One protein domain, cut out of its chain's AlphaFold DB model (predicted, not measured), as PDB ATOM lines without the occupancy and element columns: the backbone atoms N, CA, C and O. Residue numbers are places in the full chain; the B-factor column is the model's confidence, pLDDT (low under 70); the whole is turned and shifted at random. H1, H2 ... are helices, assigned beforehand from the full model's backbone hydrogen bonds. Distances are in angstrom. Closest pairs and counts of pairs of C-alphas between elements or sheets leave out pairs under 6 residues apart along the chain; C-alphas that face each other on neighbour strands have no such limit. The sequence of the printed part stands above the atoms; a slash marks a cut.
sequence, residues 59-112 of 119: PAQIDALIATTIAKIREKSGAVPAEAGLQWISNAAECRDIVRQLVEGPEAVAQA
ATOM      1  N   PRO A  59     119.836 147.760 112.125       84.25
ATOM      2  CA  PRO A  59     119.182 147.415 113.387       84.25
ATOM      3  C   PRO A  59     119.181 145.911 113.679       84.25
ATOM      4  O   PRO A  59     119.384 145.498 114.820       84.25
ATOM      5  N   ALA A  60     119.026 145.078 112.646       87.31
ATOM      6  CA  ALA A  60     119.027 143.628 112.811       87.31
ATOM      7  C   ALA A  60     120.410 143.098 113.227       87.31
ATOM      8  O   ALA A  60     120.508 142.155 114.016       87.31
ATOM      9  N   GLN A  61     121.491 143.715 112.734       88.50
ATOM     10  CA  GLN A  61     122.852 143.392 113.168       88.50
ATOM     11  C   GLN A  61     123.131 143.864 114.590       88.50
ATOM     12  O   GLN A  61     123.821 143.157 115.322       88.50
ATOM     13  N   ILE A  62     122.595 145.017 114.991       88.50
ATOM     14  CA  ILE A  62     122.734 145.542 116.354       88.50
ATOM     15  C   ILE A  62     122.090 144.576 117.355       88.50
ATOM     16  O   ILE A  62     122.758 144.125 118.288       88.50
ATOM     17  N   ASP A  63     120.841 144.170 117.120       88.81
ATOM     18  CA  ASP A  63     120.148 143.217 117.994       88.81
ATOM     19  C   ASP A  63     120.855 141.855 118.031       88.81
ATOM     20  O   ASP A  63     121.051 141.276 119.103       88.81
ATOM     21  N   ALA A  64     121.320 141.356 116.880       89.06
ATOM     22  CA  ALA A  64     122.081 140.110 116.820       89.06
ATOM     23  C   ALA A  64     123.421 140.202 117.574       89.06
ATOM     24  O   ALA A  64     123.820 139.245 118.250       89.06
ATOM     25  N   LEU A  65     124.115 141.341 117.484       89.31
ATOM     26  CA  LEU A  65     125.378 141.595 118.177       89.31
ATOM     27  C   LEU A  65     125.176 141.637 119.694       89.31
ATOM     28  O   LEU A  65     125.949 141.012 120.428       89.31
ATOM     29  N   ILE A  66     124.123 142.315 120.157       90.25
ATOM     30  CA  ILE A  66     123.735 142.362 121.569       90.25
ATOM     31  C   ILE A  66     123.409 140.950 122.053       90.25
ATOM     32  O   ILE A  66     124.075 140.452 122.962       90.25
ATOM     33  N   ALA A  67     122.474 140.254 121.401       89.06
ATOM     34  CA  ALA A  67     122.059 138.910 121.799       89.06
ATOM     35  C   ALA A  67     123.245 137.928 121.863       89.06
ATOM     36  O   ALA A  67     123.392 137.173 122.828       89.06
ATOM     37  N   THR A  68     124.143 137.978 120.873       91.19
ATOM     38  CA  THR A  68     125.346 137.130 120.829       91.19
ATOM     39  C   THR A  68     126.318 137.462 121.961       91.19
ATOM     40  O   THR A  68     126.870 136.563 122.602       91.19
ATOM     41  N   THR A  69     126.532 138.749 122.234       89.69
ATOM     42  CA  THR A  69     127.447 139.198 123.291       89.69
ATOM     43  C   THR A  69     126.924 138.810 124.668       89.69
ATOM     44  O   THR A  69     127.678 138.269 125.479       89.69
ATOM     45  N   ILE A  70     125.627 138.994 124.917       87.62
ATOM     46  CA  ILE A  70     124.992 138.628 126.185       87.62
ATOM     47  C   ILE A  70     125.002 137.107 126.385       87.62
ATOM     48  O   ILE A  70     125.337 136.634 127.472       87.62
ATOM     49  N   ALA A  71     124.745 136.323 125.333       88.12
ATOM     50  CA  ALA A  71     124.885 134.868 125.389       88.12
ATOM     51  C   ALA A  71     126.313 134.442 125.781       88.12
ATOM     52  O   ALA A  71     126.492 133.539 126.601       88.12
ATOM     53  N   LYS A  72     127.332 135.134 125.260       88.56
ATOM     54  CA  LYS A  72     128.738 134.879 125.594       88.56
ATOM     55  C   LYS A  72     129.082 135.278 127.029       88.56
ATOM     56  O   LYS A  72     129.820 134.554 127.696       88.56
ATOM     57  N   ILE A  73     128.538 136.391 127.525       86.00
ATOM     58  CA  ILE A  73     128.664 136.781 128.938       86.00
ATOM     59  C   ILE A  73     128.062 135.687 129.817       86.00
ATOM     60  O   ILE A  73     128.740 135.223 130.729       86.00
ATOM     61  N   ARG A  74     126.858 135.208 129.486       83.56
ATOM     62  CA  ARG A  74     126.174 134.132 130.215       83.56
ATOM     63  C   ARG A  74     126.986 132.840 130.266       83.56
ATOM     64  O   ARG A  74     127.082 132.213 131.319       83.56
ATOM     65  N   GLU A  75     127.590 132.454 129.145       85.12
ATOM     66  CA  GLU A  75     128.478 131.289 129.063       85.12
ATOM     67  C   GLU A  75     129.706 131.449 129.978       85.12
ATOM     68  O   GLU A  75     130.112 130.506 130.657       85.12
ATOM     69  N   LYS A  76     130.300 132.649 130.023       84.38
ATOM     70  CA  LYS A  76     131.488 132.929 130.846       84.38
ATOM     71  C   LYS A  76     131.167 133.214 132.311       84.38
ATOM     72  O   LYS A  76     132.036 133.036 133.160       84.38
ATOM     73  N   SER A  77     129.932 133.578 132.633       76.50
ATOM     74  CA  SER A  77     129.461 133.839 133.992       76.50
ATOM     75  C   SER A  77     128.956 132.581 134.705       76.50
ATOM     76  O   SER A  77     128.103 132.690 135.579       76.50
ATOM     77  N   GLY A  78     129.469 131.389 134.378       67.31
ATOM     78  CA  GLY A  78     129.018 130.106 134.947       67.31
ATOM     79  C   GLY A  78     129.119 129.973 136.477       67.31
ATOM     80  O   GLY A  78     128.601 129.018 137.043       67.31
ATOM     81  N   ALA A  79     129.756 130.932 137.157       67.62
ATOM     82  CA  ALA A  79     129.752 131.057 138.614       67.62
ATOM     83  C   ALA A  79     128.455 131.674 139.179       67.62
ATOM     84  O   ALA A  79     128.257 131.672 140.393       67.62
ATOM     85  N   VAL A  80     127.592 132.225 138.321       66.56
ATOM     86  CA  VAL A  80     126.331 132.850 138.715       66.56
ATOM     87  C   VAL A  80     125.184 131.865 138.486       66.56
ATOM     88  O   VAL A  80     124.946 131.479 137.340       66.56
ATOM     89  N   PRO A  81     124.477 131.437 139.547       65.88
ATOM     90  CA  PRO A  81     123.358 130.514 139.410       65.88
ATOM     91  C   PRO A  81     122.244 131.121 138.550       65.88
ATOM     92  O   PRO A  81     121.987 132.326 138.601       65.88
ATOM     93  N   ALA A  82     121.564 130.285 137.764       65.50
ATOM     94  CA  ALA A  82     120.475 130.721 136.885       65.50
ATOM     95  C   ALA A  82     119.292 131.308 137.679       65.50
ATOM     96  O   ALA A  82     118.538 132.134 137.168       65.50
ATOM     97  N   GLU A  83     119.174 130.920 138.946       59.62
ATOM     98  CA  GLU A  83     118.167 131.347 139.911       59.62
ATOM     99  C   GLU A  83     118.505 132.694 140.568       59.62
ATOM    100  O   GLU A  83     117.726 133.187 141.380       59.62
ATOM    101  N   ALA A  84     119.633 133.327 140.214       64.56
ATOM    102  CA  ALA A  84     120.049 134.625 140.756       64.56
ATOM    103  C   ALA A  84     119.110 135.795 140.385       64.56
ATOM    104  O   ALA A  84     119.408 136.939 140.720       64.56
ATOM    105  N   GLY A  85     118.001 135.533 139.681       64.94
ATOM    106  CA  GLY A  85     116.994 136.538 139.329       64.94
ATOM    107  C   GLY A  85     117.503 137.608 138.362       64.94
ATOM    108  O   GLY A  85     116.906 138.673 138.255       64.94
ATOM    109  N   LEU A  86     118.619 137.344 137.677       72.88
ATOM    110  CA  LEU A  86     119.229 138.283 136.747       72.88
ATOM    111  C   LEU A  86     118.380 138.427 135.489       72.88
ATOM    112  O   LEU A  86     118.118 137.450 134.785       72.88
ATOM    113  N   GLN A  87     118.004 139.668 135.190       79.38
ATOM    114  CA  GLN A  87     117.430 140.019 133.902       79.38
ATOM    115  C   GLN A  87     118.552 140.063 132.858       79.38
ATOM    116  O   GLN A  87     119.557 140.761 133.023       79.38
ATOM    117  N   TRP A  88     118.392 139.264 131.806       83.69
ATOM    118  CA  TRP A  88     119.334 139.184 130.697       83.69
ATOM    119  C   TRP A  88     118.837 140.050 129.549       83.69
ATOM    120  O   TRP A  88     117.692 139.893 129.129       83.69
ATOM    121  N   ILE A  89     119.701 140.931 129.053       86.12
ATOM    122  CA  ILE A  89     119.384 141.839 127.949       86.12
ATOM    123  C   ILE A  89     119.298 141.044 126.646       86.12
ATOM    124  O   ILE A  89     120.162 140.216 126.353       86.12
ATOM    125  N   SER A  90     118.269 141.302 125.847       81.31
ATOM    126  CA  SER A  90     118.010 140.564 124.608       81.31
ATOM    127  C   SER A  90     117.961 141.432 123.350       81.31
ATOM    128  O   SER A  90     118.024 140.886 122.250       81.31
ATOM    129  N   ASN A  91     117.865 142.757 123.491       82.00
ATOM    130  CA  ASN A  91     117.659 143.681 122.374       82.00
ATOM    131  C   ASN A  91     118.190 145.097 122.665       82.00
ATOM    132  O   ASN A  91     118.532 145.439 123.802       82.00
ATOM    133  N   ALA A  92     118.231 145.934 121.626       83.88
ATOM    134  CA  ALA A  92     118.709 147.315 121.700       83.88
ATOM    135  C   ALA A  92     117.885 148.219 122.632       83.88
ATOM    136  O   ALA A  92     118.440 149.124 123.255       83.88
ATOM    137  N   ALA A  93     116.573 147.990 122.762       85.00
ATOM    138  CA  ALA A  93     115.728 148.799 123.641       85.00
ATOM    139  C   ALA A  93     116.087 148.581 125.118       85.00
ATOM    140  O   ALA A  93     116.349 149.547 125.831       85.00
ATOM    141  N   GLU A  94     116.211 147.323 125.535       85.31
ATOM    142  CA  GLU A  94     116.663 146.950 126.879       85.31
ATOM    143  C   GLU A  94     118.099 147.424 127.157       85.31
ATOM    144  O   GLU A  94     118.413 147.830 128.278       85.31
ATOM    145  N   CYS A  95     118.968 147.422 126.139       85.88
ATOM    146  CA  CYS A  95     120.313 147.981 126.265       85.88
ATOM    147  C   CYS A  95     120.289 149.470 126.626       85.88
ATOM    148  O   CYS A  95     120.987 149.883 127.553       85.88
ATOM    149  N   ARG A  96     119.469 150.267 125.930       85.81
ATOM    150  CA  ARG A  96     119.337 151.708 126.203       85.81
ATOM    151  C   ARG A  96     118.794 151.981 127.599       85.81
ATOM    152  O   ARG A  96     119.263 152.901 128.263       85.81
ATOM    153  N   ASP A  97     117.852 151.167 128.069       85.88
ATOM    154  CA  ASP A  97     117.299 151.311 129.417       85.88
ATOM    155  C   ASP A  97     118.373 151.093 130.495       85.88
ATOM    156  O   ASP A  97     118.453 151.860 131.458       85.88
ATOM    157  N   ILE A  98     119.248 150.098 130.318       83.06
ATOM    158  CA  ILE A  98     120.353 149.840 131.251       83.06
ATOM    159  C   ILE A  98     121.446 150.915 131.177       83.06
ATOM    160  O   ILE A  98     121.983 151.309 132.216       83.06
ATOM    161  N   VAL A  99     121.761 151.431 129.987       84.62
ATOM    162  CA  VAL A  99     122.711 152.548 129.854       84.62
ATOM    163  C   VAL A  99     122.150 153.812 130.507       84.62
ATOM    164  O   VAL A  99     122.869 154.509 131.225       84.62
ATOM    165  N   ARG A 100     120.849 154.074 130.370       80.50
ATOM    166  CA  ARG A 100     120.200 155.199 131.052       80.50
ATOM    167  C   ARG A 100     120.270 155.065 132.576       80.50
ATOM    168  O   ARG A 100     120.624 156.030 133.249       80.50
ATOM    169  N   GLN A 101     120.034 153.868 133.118       76.69
ATOM    170  CA  GLN A 101     120.186 153.596 134.558       76.69
ATOM    171  C   GLN A 101     121.609 153.861 135.077       76.69
ATOM    172  O   GLN A 101     121.766 154.307 136.215       76.69
ATOM    173  N   LEU A 102     122.644 153.616 134.267       73.44
ATOM    174  CA  LEU A 102     124.036 153.927 134.621       73.44
ATOM    175  C   LEU A 102     124.300 155.435 134.725       73.44
ATOM    176  O   LEU A 102     125.063 155.855 135.594       73.44
ATOM    177  N   VAL A 103     123.706 156.231 133.835       72.25
ATOM    178  CA  VAL A 103     123.915 157.687 133.773       72.25
ATOM    179  C   VAL A 103     123.097 158.413 134.840       72.25
ATOM    180  O   VAL A 103     123.601 159.325 135.493       72.25
ATOM    181  N   GLU A 104     121.843 158.010 135.027       73.00
ATOM    182  CA  GLU A 104     120.877 158.717 135.879       73.00
ATOM    183  C   GLU A 104     120.824 158.165 137.317       73.00
ATOM    184  O   GLU A 104     120.332 158.834 138.226       73.00
ATOM    185  N   GLY A 105     121.369 156.968 137.548       55.47
ATOM    186  CA  GLY A 105     121.308 156.261 138.824       55.47
ATOM    187  C   GLY A 105     119.970 155.529 139.053       55.47
ATOM    188  O   GLY A 105     118.943 155.869 138.460       55.47
ATOM    189  N   PRO A 106     119.940 154.513 139.939       54.38
ATOM    190  CA  PRO A 106     118.772 153.645 140.128       54.38
ATOM    191  C   PRO A 106     117.535 154.361 140.706       54.38
ATOM    192  O   PRO A 106     116.412 153.921 140.470       54.38
ATOM    193  N   GLU A 107     117.709 155.471 141.431       47.00
ATOM    194  CA  GLU A 107     116.598 156.255 142.001       47.00
ATOM    195  C   GLU A 107     115.861 157.120 140.963       47.00
ATOM    196  O   GLU A 107     114.667 157.373 141.125       47.00
ATOM    197  N   ALA A 108     116.527 157.533 139.878       45.56
ATOM    198  CA  ALA A 108     115.922 158.378 138.845       45.56
ATOM    199  C   ALA A 108     114.943 157.597 137.949       45.56
ATOM    200  O   ALA A 108     113.871 158.097 137.606       45.56
ATOM    201  N   VAL A 109     115.251 156.334 137.641       47.28
ATOM    202  CA  VAL A 109     114.420 155.488 136.763       47.28
ATOM    203  C   VAL A 109     113.134 155.015 137.449       47.28
ATOM    204  O   VAL A 109     112.107 154.871 136.792       47.28
ATOM    205  N   ALA A 110     113.131 154.870 138.777       50.44
ATOM    206  CA  ALA A 110     111.913 154.587 139.543       50.44
ATOM    207  C   ALA A 110     110.917 155.766 139.574       50.44
ATOM    208  O   ALA A 110     109.746 155.572 139.903       50.44
ATOM    209  N   GLN A 111     111.370 156.983 139.250       42.75
ATOM    210  CA  GLN A 111     110.565 158.209 139.275       42.75
ATOM    211  C   GLN A 111     110.267 158.769 137.874       42.75
ATOM    212  O   GLN A 111     109.435 159.669 137.743       42.75
ATOM    213  N   ALA A 112     110.902 158.239 136.824       41.12
ATOM    214  CA  ALA A 112     110.635 158.640 135.450       41.12
ATOM    215  C   ALA A 112     109.283 158.065 134.973       41.12
ATOM    216  O   ALA A 112     109.063 156.855 135.070       41.12
TER     217      ALA A 112
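What this domain is: This is residues 59 to 112 of the 119 residues of an uncharacterized protein of Thiocapsa marina 5811 (UniProt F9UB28). The model is a loose, flat, open shape: a long helix H1 and a shorter helix H2 spread as a wide V from the place where the first residue of H2 comes near the early part of H1, residues 62 to 66. The unnamed residues 77 to 91 lead from the far end of H1 back to the start of H2, in a wide arch whose outermost part sticks out together with the last residues of H1, residues 75 to 81 in all, and the short helix H3 lies near the far end of H2. The printed part has 54 residues with three named helices, in the order H1, H2, H3 along the chain, and no named strand; the class is all helix. The whole is loose, with a radius of gyration of the C-alphas of 13.0 A, and its C-alphas span 33 by 30 by 14 A along their three main axes.

How they stand to each other: H1, residues 59 to 76, is the longest helix. H2, residues 92 to 104, only just touches it, with 3 pairs of C-alphas within 8 A. H1 touches H2 with residues 62 to 66 alone, and H2 touches H1 with residue 92 alone; the closest C-alphas of the two helices are those of Asp 63 and Ala 92, 5.7 A apart. H1 and H2 run the same way at a steep tilt of 69.9 degrees, only just short of about perpendicular, and their centres are 15.6 A apart. H3, residues 106 to 109, is close to H2 but not clearly touching it; their closest C-alphas, those of Gln 101 and Val 109, are 6.5 A apart. H1 and H3 are apart. In H1 and H2 every O i to N i+4 pair is within hydrogen-bond range. H3 is too short for such a pair, and its one O i to N i+3 pair is not within range.

Where its parts are: H1 has 18 residues and begins at C-alpha 59, at (119.182, 147.415, 113.387). It measures 25.8 A from first to last C-alpha and ends at C-alpha 76, at (131.488, 132.929, 130.846). H2 has 13 residues and measures 18.3 A, beginning at C-alpha 92, at (118.709, 147.315, 121.700). H3 has four residues, measures 5.8 A and ends at C-alpha 109, at (114.420, 155.488, 136.763).

The domain as a whole: The two C-alphas farthest apart are those of Gly 78 and Ala 112, at 33.9 A. The printed part has no cut. The link from H1 to H2 is long, with 15 residues, and the link from H2 to H3 is tight, with 1 residue. The mean pLDDT of the printed part is 76.0; residues 78 to 85 and 105 to 112 are under 70.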